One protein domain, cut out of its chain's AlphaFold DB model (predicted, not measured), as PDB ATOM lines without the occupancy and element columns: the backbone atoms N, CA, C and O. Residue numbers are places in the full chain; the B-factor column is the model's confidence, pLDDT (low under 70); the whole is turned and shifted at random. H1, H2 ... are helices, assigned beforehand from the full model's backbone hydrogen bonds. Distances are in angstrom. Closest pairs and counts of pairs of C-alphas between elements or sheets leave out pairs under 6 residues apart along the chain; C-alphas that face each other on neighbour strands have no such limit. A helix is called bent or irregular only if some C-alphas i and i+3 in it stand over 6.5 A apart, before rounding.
ATOM      1  N   VAL A   2     -27.117 -14.051 115.375       44.72
ATOM      2  CA  VAL A   2     -27.069 -14.076 113.887       44.72
ATOM      3  C   VAL A   2     -28.096 -14.995 113.208       44.72
ATOM      4  O   VAL A   2     -28.324 -14.858 112.018       44.72
ATOM      5  N   LEU A   3     -28.746 -15.933 113.903       51.31
ATOM      6  CA  LEU A   3     -29.353 -17.063 113.180       51.31
ATOM      7  C   LEU A   3     -30.823 -16.938 112.767       51.31
ATOM      8  O   LEU A   3     -31.220 -17.637 111.845       51.31
ATOM      9  N   CYS A   4     -31.615 -16.037 113.353       53.78
ATOM     10  CA  CYS A   4     -32.995 -15.780 112.901       53.78
ATOM     11  C   CYS A   4     -33.494 -14.343 113.146       53.78
ATOM     12  O   CYS A   4     -34.591 -14.016 112.704       53.78
ATOM     13  N   ASP A   5     -32.728 -13.498 113.849       60.25
ATOM     14  CA  ASP A   5     -33.227 -12.205 114.348       60.25
ATOM     15  C   ASP A   5     -32.481 -10.986 113.772       60.25
ATOM     16  O   ASP A   5     -32.956  -9.864 113.907       60.25
ATOM     17  N   GLU A   6     -31.323 -11.180 113.125       66.38
ATOM     18  CA  GLU A   6     -30.524 -10.085 112.540       66.38
ATOM     19  C   GLU A   6     -30.831  -9.825 111.060       66.38
ATOM     20  O   GLU A   6     -30.641  -8.708 110.582       66.38
ATOM     21  N   VAL A   7     -31.334 -10.829 110.339       74.62
ATOM     22  CA  VAL A   7     -31.742 -10.682 108.939       74.62
ATOM     23  C   VAL A   7     -33.261 -10.694 108.885       74.62
ATOM     24  O   VAL A   7     -33.899 -11.654 109.313       74.62
ATOM     25  N   SER A   8     -33.856  -9.613 108.378       84.50
ATOM     26  CA  SER A   8     -35.309  -9.553 108.236       84.50
ATOM     27  C   SER A   8     -35.795 -10.632 107.267       84.50
ATOM     28  O   SER A   8     -35.155 -10.901 106.249       84.50
ATOM     29  N   LEU A   9     -36.964 -11.218 107.541       85.44
ATOM     30  CA  LEU A   9     -37.583 -12.207 106.648       85.44
ATOM     31  C   LEU A   9     -37.720 -11.667 105.217       85.44
ATOM     32  O   LEU A   9     -37.515 -12.396 104.253       85.44
ATOM     33  N   THR A  10     -37.984 -10.364 105.077       86.19
ATOM     34  CA  THR A  10     -38.022  -9.666 103.790       86.19
ATOM     35  C   THR A  10     -36.673  -9.683 103.072       86.19
ATOM     36  O   THR A  10     -36.634  -9.860 101.857       86.19
ATOM     37  N   ALA A  11     -35.558  -9.504 103.786       87.75
ATOM     38  CA  ALA A  11     -34.230  -9.593 103.186       87.75
ATOM     39  C   ALA A  11     -33.918 -11.025 102.724       87.75
ATOM     40  O   ALA A  11     -33.444 -11.194 101.603       87.75
ATOM     41  N   CYS A  12     -34.269 -12.041 103.518       86.31
ATOM     42  CA  CYS A  12     -34.131 -13.444 103.114       86.31
ATOM     43  C   CYS A  12     -34.986 -13.775 101.882       86.31
ATOM     44  O   CYS A  12     -34.492 -14.398 100.945       86.31
ATOM     45  N   HIS A  13     -36.241 -13.316 101.854       88.12
ATOM     46  CA  HIS A  13     -37.132 -13.475 100.704       88.12
ATOM     47  C   HIS A  13     -36.518 -12.864  99.440       88.12
ATOM     48  O   HIS A  13     -36.389 -13.547  98.429       88.12
ATOM     49  N   ARG A  14     -36.048 -11.610  99.514       92.00
ATOM     50  CA  ARG A  14     -35.401 -10.936  98.375       92.00
ATOM     51  C   ARG A  14     -34.133 -11.643  97.899       92.00
ATOM     52  O   ARG A  14     -33.887 -11.674  96.702       92.00
ATOM     53  N   ALA A  15     -33.337 -12.187  98.816       91.81
ATOM     54  CA  ALA A  15     -32.077 -12.844  98.474       91.81
ATOM     55  C   ALA A  15     -32.265 -14.244  97.865       91.81
ATOM     56  O   ALA A  15     -31.435 -14.678  97.076       91.81
ATOM     57  N   THR A  16     -33.327 -14.958  98.247       92.25
ATOM     58  CA  THR A  16     -33.517 -16.377  97.885       92.25
ATOM     59  C   THR A  16     -34.656 -16.619  96.899       92.25
ATOM     60  O   THR A  16     -34.750 -17.706  96.340       92.25
ATOM     61  N   GLY A  17     -35.562 -15.652  96.721       94.62
ATOM     62  CA  GLY A  17     -36.820 -15.835  95.993       94.62
ATOM     63  C   GLY A  17     -37.844 -16.719  96.720       94.62
ATOM     64  O   GLY A  17     -38.958 -16.889  96.230       94.62
ATOM     65  N   ILE A  18     -37.509 -17.268  97.895       93.25
ATOM     66  CA  ILE A  18     -38.401 -18.132  98.674       93.25
ATOM     67  C   ILE A  18     -39.447 -17.269  99.371       93.25
ATOM     68  O   ILE A  18     -39.112 -16.254  99.981       93.25
ATOM     69  N   ASP A  19     -40.716 -17.675  99.315       93.44
ATOM     70  CA  ASP A  19     -41.795 -16.953  99.985       93.44
ATOM     71  C   ASP A  19     -41.532 -16.775 101.494       93.44
ATOM     72  O   ASP A  19     -41.097 -17.683 102.208       93.44
ATOM     73  N   HIS A  20     -41.834 -15.578 101.991       88.81
ATOM     74  CA  HIS A  20     -41.582 -15.202 103.375       88.81
ATOM     75  C   HIS A  20     -42.312 -16.089 104.399       88.81
ATOM     76  O   HIS A  20     -41.771 -16.288 105.487       88.81
ATOM     77  N   LYS A  21     -43.484 -16.663 104.079       91.94
ATOM     78  CA  LYS A  21     -44.193 -17.600 104.971       91.94
ATOM     79  C   LYS A  21     -43.493 -18.940 105.067       91.94
ATOM     80  O   LYS A  21     -43.470 -19.544 106.141       91.94
ATOM     81  N   VAL A  22     -42.880 -19.393 103.977       92.62
ATOM     82  CA  VAL A  22     -42.049 -20.603 103.986       92.62
ATOM     83  C   VAL A  22     -40.822 -20.384 104.872       92.62
ATOM     84  O   VAL A  22     -40.531 -21.223 105.728       92.62
ATOM     85  N   ILE A  23     -40.159 -19.230 104.744       89.75
ATOM     86  CA  ILE A  23     -39.014 -18.858 105.590       89.75
ATOM     87  C   ILE A  23     -39.441 -18.749 107.061       89.75
ATOM     88  O   ILE A  23     -38.780 -19.307 107.934       89.75
ATOM     89  N   GLU A  24     -40.566 -18.085 107.345       90.19
ATOM     90  CA  GLU A  24     -41.132 -17.951 108.694       90.19
ATOM     91  C   GLU A  24     -41.393 -19.324 109.336       90.19
ATOM     92  O   GLU A  24     -40.984 -19.571 110.475       90.19
ATOM     93  N   LYS A  25     -42.003 -20.253 108.588       91.69
ATOM     94  CA  LYS A  25     -42.260 -21.627 109.039       91.69
ATOM     95  C   LYS A  25     -40.965 -22.393 109.308       91.69
ATOM     96  O   LYS A  25     -40.867 -23.076 110.330       91.69
ATOM     97  N   LEU A  26     -39.968 -22.269 108.430       90.44
ATOM     98  CA  LEU A  26     -38.661 -22.907 108.598       90.44
ATOM     99  C   LEU A  26     -37.940 -22.379 109.846       90.44
ATOM    100  O   LEU A  26     -37.480 -23.169 110.669       90.44
ATOM    101  N   VAL A  27     -37.917 -21.058 110.033       90.38
ATOM    102  CA  VAL A  27     -37.375 -20.405 111.235       90.38
ATOM    103  C   VAL A  27     -38.094 -20.903 112.488       90.38
ATOM    104  O   VAL A  27     -37.443 -21.258 113.471       90.38
ATOM    105  N   GLY A  28     -39.426 -20.994 112.452       91.50
ATOM    106  CA  GLY A  28     -40.223 -21.572 113.534       91.50
ATOM    107  C   GLY A  28     -39.800 -23.004 113.883       91.50
ATOM    108  O   GLY A  28     -39.564 -23.294 115.058       91.50
ATOM    109  N   LYS A  29     -39.626 -23.873 112.872       92.25
ATOM    110  CA  LYS A  29     -39.151 -25.258 113.057       92.25
ATOM    111  C   LYS A  29     -37.752 -25.286 113.681       92.25
ATOM    112  O   LYS A  29     -37.561 -25.954 114.694       92.25
ATOM    113  N   CYS A  30     -36.806 -24.505 113.155       92.69
ATOM    114  CA  CYS A  30     -35.445 -24.411 113.695       92.69
ATOM    115  C   CYS A  30     -35.436 -23.955 115.160       92.69
ATOM    116  O   CYS A  30     -34.742 -24.539 115.991       92.69
ATOM    117  N   ARG A  31     -36.241 -22.944 115.508       93.75
ATOM    118  CA  ARG A  31     -36.364 -22.472 116.894       93.75
ATOM    119  C   ARG A  31     -36.939 -23.545 117.821       93.75
ATOM    120  O   ARG A  31     -36.472 -23.671 118.954       93.75
ATOM    121  N   GLY A  32     -37.920 -24.315 117.346       94.19
ATOM    122  CA  GLY A  32     -38.473 -25.463 118.069       94.19
ATOM    123  C   GLY A  32     -37.414 -26.530 118.352       94.19
ATOM    124  O   GLY A  32     -37.235 -26.912 119.507       94.19
ATOM    125  N   ILE A  33     -36.647 -26.911 117.328       95.44
ATOM    126  CA  ILE A  33     -35.549 -27.883 117.435       95.44
ATOM    127  C   ILE A  33     -34.471 -27.403 118.417       95.44
ATOM    128  O   ILE A  33     -34.094 -28.140 119.324       95.44
ATOM    129  N   ILE A  34     -34.017 -26.147 118.314       96.00
ATOM    130  CA  ILE A  34     -33.039 -25.585 119.265       96.00
ATOM    131  C   ILE A  34     -33.601 -25.601 120.692       96.00
ATOM    132  O   ILE A  34     -32.892 -25.935 121.638       96.00
ATOM    133  N   THR A  35     -34.879 -25.253 120.865       96.06
ATOM    134  CA  THR A  35     -35.543 -25.252 122.179       96.06
ATOM    135  C   THR A  35     -35.560 -26.648 122.802       96.06
ATOM    136  O   THR A  35     -35.303 -26.773 124.000       96.06
ATOM    137  N   GLN A  36     -35.843 -27.680 122.003       96.06
ATOM    138  CA  GLN A  36     -35.788 -29.076 122.432       96.06
ATOM    139  C   GLN A  36     -34.358 -29.485 122.797       96.06
ATOM    140  O   GLN A  36     -34.128 -29.949 123.909       96.06
ATOM    141  N   HIS A  37     -33.396 -29.219 121.913       96.50
ATOM    142  CA  HIS A  37     -31.991 -29.552 122.132       96.50
ATOM    143  C   HIS A  37     -31.429 -28.935 123.422       96.50
ATOM    144  O   HIS A  37     -30.775 -29.610 124.214       96.50
ATOM    145  N   VAL A  38     -31.734 -27.658 123.687       97.25
ATOM    146  CA  VAL A  38     -31.342 -26.995 124.941       97.25
ATOM    147  C   VAL A  38     -31.958 -27.688 126.154       97.25
ATOM    148  O   VAL A  38     -31.262 -27.879 127.146       97.25
ATOM    149  N   ALA A  39     -33.236 -28.070 126.089       95.69
ATOM    150  CA  ALA A  39     -33.911 -28.732 127.203       95.69
ATOM    151  C   ALA A  39     -33.315 -30.117 127.511       95.69
ATOM    152  O   ALA A  39     -33.187 -30.476 128.679       95.69
ATOM    153  N   GLU A  40     -32.925 -30.873 126.483       95.88
ATOM    154  CA  GLU A  40     -32.264 -32.173 126.640       95.88
ATOM    155  C   GLU A  40     -30.865 -32.025 127.246       95.88
ATOM    156  O   GLU A  40     -30.529 -32.723 128.203       95.88
ATOM    157  N   LEU A  41     -30.078 -31.059 126.760       96.00
ATOM    158  CA  LEU A  41     -28.768 -30.761 127.335       96.00
ATOM    159  C   LEU A  41     -28.880 -30.319 128.799       96.00
ATOM    160  O   LEU A  41     -28.103 -30.772 129.634       96.00
ATOM    161  N   GLU A  42     -29.851 -29.471 129.137       94.69
ATOM    162  CA  GLU A  42     -30.089 -29.064 130.526       94.69
ATOM    163  C   GLU A  42     -30.472 -30.230 131.431       94.69
ATOM    164  O   GLU A  42     -30.005 -30.283 132.565       94.69
ATOM    165  N   ALA A  43     -31.307 -31.156 130.954       93.44
ATOM    166  CA  ALA A  43     -31.736 -32.308 131.743       93.44
ATOM    167  C   ALA A  43     -30.556 -33.206 132.157       93.44
ATOM    168  O   ALA A  43     -30.611 -33.843 133.208       93.44
ATOM    169  N   ALA A  44     -29.482 -33.221 131.364       94.12
ATOM    170  CA  ALA A  44     -28.257 -33.961 131.653       94.12
ATOM    171  C   ALA A  44     -27.215 -33.159 132.464       94.12
ATOM    172  O   ALA A  44     -26.188 -33.711 132.863       94.12
ATOM    173  N   MET A  45     -27.430 -31.860 132.703       95.00
ATOM    174  CA  MET A  45     -26.424 -30.994 133.322       95.00
ATOM    175  C   MET A  45     -26.428 -31.036 134.850       95.00
ATOM    176  O   MET A  45     -27.463 -30.938 135.507       95.00
ATOM    177  N   VAL A 203     -42.355 -16.913 124.841       95.88
ATOM    178  CA  VAL A 203     -41.406 -16.538 125.908       95.88
ATOM    179  C   VAL A 203     -40.426 -17.677 126.190       95.88
ATOM    180  O   VAL A 203     -39.221 -17.438 126.254       95.88
ATOM    181  N   ARG A 204     -40.915 -18.918 126.323       96.38
ATOM    182  CA  ARG A 204     -40.061 -20.096 126.549       96.38
ATOM    183  C   ARG A 204     -39.044 -20.276 125.423       96.38
ATOM    184  O   ARG A 204     -37.858 -20.405 125.712       96.38
ATOM    185  N   THR A 205     -39.497 -20.244 124.175       95.81
ATOM    186  CA  THR A 205     -38.646 -20.375 122.988       95.81
ATOM    187  C   THR A 205     -37.541 -19.320 122.987       95.81
ATOM    188  O   THR A 205     -36.374 -19.662 122.845       95.81
ATOM    189  N   HIS A 206     -37.859 -18.047 123.235       95.62
ATOM    190  CA  HIS A 206     -36.850 -16.979 123.230       95.62
ATOM    191  C   HIS A 206     -35.848 -17.081 124.385       95.62
ATOM    192  O   HIS A 206     -34.663 -16.823 124.181       95.62
ATOM    193  N   VAL A 207     -36.276 -17.504 125.581       97.00
ATOM    194  CA  VAL A 207     -35.339 -17.763 126.688       97.00
ATOM    195  C   VAL A 207     -34.381 -18.907 126.333       97.00
ATOM    196  O   VAL A 207     -33.181 -18.802 126.587       97.00
ATOM    197  N   LYS A 208     -34.874 -19.970 125.688       97.00
ATOM    198  CA  LYS A 208     -34.044 -21.113 125.273       97.00
ATOM    199  C   LYS A 208     -33.112 -20.778 124.112       97.00
ATOM    200  O   LYS A 208     -31.944 -21.152 124.144       97.00
ATOM    201  N   LEU A 209     -33.569 -19.987 123.146       95.38
ATOM    202  CA  LEU A 209     -32.712 -19.441 122.089       95.38
ATOM    203  C   LEU A 209     -31.612 -18.543 122.657       95.38
ATOM    204  O   LEU A 209     -30.455 -18.648 122.249       95.38
ATOM    205  N   PHE A 210     -31.949 -17.692 123.632       96.12
ATOM    206  CA  PHE A 210     -30.960 -16.877 124.327       96.12
ATOM    207  C   PHE A 210     -29.895 -17.752 124.999       96.12
ATOM    208  O   PHE A 210     -28.700 -17.489 124.857       96.12
ATOM    209  N   GLN A 211     -30.316 -18.809 125.693       97.19
ATOM    210  CA  GLN A 211     -29.417 -19.758 126.345       97.19
ATOM    211  C   GLN A 211     -28.492 -20.463 125.347       97.19
ATOM    212  O   GLN A 211     -27.278 -20.462 125.539       97.19
ATOM    213  N   TRP A 212     -29.037 -20.963 124.236       96.81
ATOM    214  CA  TRP A 212     -28.250 -21.562 123.157       96.81
ATOM    215  C   TRP A 212     -27.209 -20.585 122.593       96.81
ATOM    216  O   TRP A 212     -26.027 -20.906 122.461       96.81
ATOM    217  N   HIS A 213     -27.613 -19.339 122.327       94.75
ATOM    218  CA  HIS A 213     -26.688 -18.294 121.894       94.75
ATOM    219  C   HIS A 213     -25.620 -17.967 122.940       94.75
ATOM    220  O   HIS A 213     -24.496 -17.628 122.569       94.75
ATOM    221  N   HIS A 214     -25.952 -18.051 124.229       95.00
ATOM    222  CA  HIS A 214     -24.990 -17.853 125.306       95.00
ATOM    223  C   HIS A 214     -23.927 -18.958 125.317       95.00
ATOM    224  O   HIS A 214     -22.732 -18.650 125.379       95.00
ATOM    225  N   TRP A 215     -24.345 -20.223 125.205       96.75
ATOM    226  CA  TRP A 215     -23.445 -21.380 125.143       96.75
ATOM    227  C   TRP A 215     -22.481 -21.294 123.961       96.75
ATOM    228  O   TRP A 215     -21.275 -21.471 124.138       96.75
ATOM    229  N   HIS A 216     -23.003 -20.917 122.793       95.38
ATOM    230  CA  HIS A 216     -22.282 -20.929 121.519       95.38
ATOM    231  C   HIS A 216     -21.824 -19.548 121.057       95.38
ATOM    232  O   HIS A 216     -21.669 -19.293 119.865       95.38
ATOM    233  N   ARG A 217     -21.613 -18.613 121.991       92.50
ATOM    234  CA  ARG A 217     -21.247 -17.229 121.650       92.50
ATOM    235  C   ARG A 217     -19.958 -17.119 120.817       92.50
ATOM    236  O   ARG A 217     -19.826 -16.145 120.086       92.50
ATOM    237  N   MET A 218     -19.025 -18.062 120.963       93.12
ATOM    238  CA  MET A 218     -17.720 -18.067 120.268       93.12
ATOM    239  C   MET A 218     -17.604 -19.184 119.234       93.12
ATOM    240  O   MET A 218     -16.559 -19.314 118.610       93.12
ATOM    241  N   ASP A 219     -18.648 -19.991 119.083       94.38
ATOM    242  CA  ASP A 219     -18.627 -21.127 118.177       94.38
ATOM    243  C   ASP A 219     -19.213 -20.714 116.814       94.38
ATOM    244  O   ASP A 219     -19.991 -19.752 116.719       94.38
ATOM    245  N   ASP A 220     -18.904 -21.476 115.760       93.62
ATOM    246  CA  ASP A 220     -19.641 -21.374 114.501       93.62
ATOM    247  C   ASP A 220     -21.045 -21.957 114.681       93.62
ATOM    248  O   ASP A 220     -21.298 -23.162 114.620       93.62
ATOM    249  N   ARG A 221     -21.990 -21.055 114.916       91.25
ATOM    250  CA  ARG A 221     -23.379 -21.416 115.164       91.25
ATOM    251  C   ARG A 221     -24.073 -22.032 113.947       91.25
ATOM    252  O   ARG A 221     -25.054 -22.740 114.156       91.25
ATOM    253  N   TRP A 222     -23.604 -21.793 112.718       89.56
ATOM    254  CA  TRP A 222     -24.159 -22.446 111.526       89.56
ATOM    255  C   TRP A 222     -23.763 -23.912 111.485       89.56
ATOM    256  O   TRP A 222     -24.626 -24.771 111.303       89.56
ATOM    257  N   ALA A 223     -22.486 -24.198 111.739       94.50
ATOM    258  CA  ALA A 223     -22.002 -25.568 111.854       94.50
ATOM    259  C   ALA A 223     -22.751 -26.327 112.962       94.50
ATOM    260  O   ALA A 223     -23.236 -27.437 112.736       94.50
ATOM    261  N   ILE A 224     -22.929 -25.699 114.129       94.75
ATOM    262  CA  ILE A 224     -23.668 -26.298 115.250       94.75
ATOM    263  C   ILE A 224     -25.141 -26.503 114.905       94.75
ATOM    264  O   ILE A 224     -25.673 -27.582 115.152       94.75
ATOM    265  N   LEU A 225     -25.812 -25.515 114.305       93.25
ATOM    266  CA  LEU A 225     -27.200 -25.688 113.883       93.25
ATOM    267  C   LEU A 225     -27.330 -26.826 112.865       93.25
ATOM    268  O   LEU A 225     -28.245 -27.629 112.988       93.25
ATOM    269  N   GLY A 226     -26.404 -26.944 111.910       93.75
ATOM    270  CA  GLY A 226     -26.381 -28.054 110.958       93.75
ATOM    271  C   GLY A 226     -26.234 -29.420 111.637       93.75
ATOM    272  O   GLY A 226     -26.893 -30.373 111.234       93.75
ATOM    273  N   GLN A 227     -25.423 -29.517 112.694       95.44
ATOM    274  CA  GLN A 227     -25.309 -30.737 113.503       95.44
ATOM    275  C   GLN A 227     -26.605 -31.040 114.258       95.44
ATOM    276  O   GLN A 227     -27.084 -32.169 114.210       95.44
ATOM    277  N   ILE A 228     -27.211 -30.035 114.895       94.44
ATOM    278  CA  ILE A 228     -28.490 -30.190 115.597       94.44
ATOM    279  C   ILE A 228     -29.583 -30.619 114.607       94.44
ATOM    280  O   ILE A 228     -30.305 -31.571 114.863       94.44
ATOM    281  N   LEU A 229     -29.687 -29.983 113.440       93.00
ATOM    282  CA  LEU A 229     -30.687 -30.349 112.434       93.00
ATOM    283  C   LEU A 229     -30.518 -31.785 111.929       93.00
ATOM    284  O   LEU A 229     -31.518 -32.408 111.614       93.00
ATOM    285  N   LYS A 230     -29.301 -32.338 111.892       93.62
ATOM    286  CA  LYS A 230     -29.096 -33.762 111.578       93.62
ATOM    287  C   LYS A 230     -29.597 -34.698 112.680       93.62
ATOM    288  O   LYS A 230     -29.932 -35.832 112.382       93.62
ATOM    289  N   LEU A 231     -29.634 -34.241 113.933       92.69
ATOM    290  CA  LEU A 231     -30.088 -35.035 115.080       92.69
ATOM    291  C   LEU A 231     -31.619 -35.042 115.241       92.69
ATOM    292  O   LEU A 231     -32.158 -36.014 115.755       92.69
ATOM    293  N   TYR A 232     -32.307 -33.971 114.826       90.44
ATOM    294  CA  TYR A 232     -33.762 -33.793 115.011       90.44
ATOM    295  C   TYR A 232     -34.520 -33.548 113.691       90.44
ATOM    296  O   TYR A 232     -35.626 -33.006 113.700       90.44
ATOM    297  N   GLY A 233     -33.874 -33.788 112.550       75.38
ATOM    298  CA  GLY A 233     -34.355 -33.369 111.230       75.38
ATOM    299  C   GLY A 233     -35.376 -34.297 110.586       75.38
ATOM    300  O   GLY A 233     -36.125 -33.820 109.726       75.38
ATOM    301  N   ASP A 234     -35.391 -35.556 111.020       67.25
ATOM    302  CA  ASP A 234     -36.322 -36.605 110.593       67.25
ATOM    303  C   ASP A 234     -37.740 -36.356 111.141       67.25
ATOM    304  O   ASP A 234     -38.711 -36.563 110.376       67.25
TER     305      ASP A 234
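Overview. This is residues 2 to 45 and 203 to 234 of the 234 residues of the protein "DDE_Tnp_IS1595 domain-containing protein" of Symbiodinium microadriaticum (UniProt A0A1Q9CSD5). One long helix, H2, makes the longest axis, and two shorter helices, H3 and H4, form a V that holds its second half, each crossing it on a different side. The short helix H1 makes a corner with H2 at its first residues, and residues 40 to 45 stick out at the other end. The printed part has 76 residues with four named helices, in the order H1, H2, H3, H4, and no named strand; the class is all helix. The whole is compact, with a radius of gyration of the C-alphas of 13.0 A, yet only just elongated, with spans of 41 by 28 by 25 A.

Arrangement. H2, residues 20 to 43, is the hub and touches three other helices. With its residues 31 to 39 alone it touches H3, residues 203 to 215, and the closest C-alphas, of Thr 35 and Lys 208, are 5.4 A apart. Their lines stand at a steep tilt of 69 degrees, only just short of about perpendicular, and they run the same way. With its residues 30 to 37 alone H2 touches H4, residues 221 to 232, about perpendicular at 80 degrees; the closest C-alphas, of Ile 33 and Tyr 232, are 6.6 A apart. With its residues 20 to 24 alone H2 touches H1, residues 9 to 16, and the closest C-alphas, of His 13 and His 20, are 5.5 A apart. H1 and H2 are only just about perpendicular, at 71 degrees. The helix packing is mostly crossed, with no touching pair at a shallow tilt. H1 is apart from H3 and from H4, and H3 and H4 are only just apart, their closest C-alphas 8.1 A from each other. In H1, H2, H3 and H4 every O i to N i+4 pair is within hydrogen-bond range.

Along the chain. H2 has 24 residues and runs 34.6 A from C-alpha 20 at (-41.582, -15.202, 103.375) to C-alpha 43 at (-31.736, -32.308, 131.743). H3 is 18.6 A long, from Val 203 to Trp 215. H4 is 16.2 A long, from Arg 221 to Tyr 232, with C-alpha 232 at (-33.762, -33.793, 115.011). H1 is 10.5 A long, from Leu 9 to Thr 16. None of these helices is bent or irregular.

Size, cuts and confidence. The C-alphas farthest apart, of Gly 17 and Met 45, are 41.6 A from each other. Residues 40 to 45, of which 40 to 43 belong to H2, stand free. Residues 46 to 202 are not printed, and C-alphas 45 and 203 are 22.1 A apart across this cut, in the link from H2 to H3. The links H1 to H2 and H3 to H4 are tight. The mean pLDDT of the printed part is 90.0, with residues 2 to 6 and residue 234 under 70.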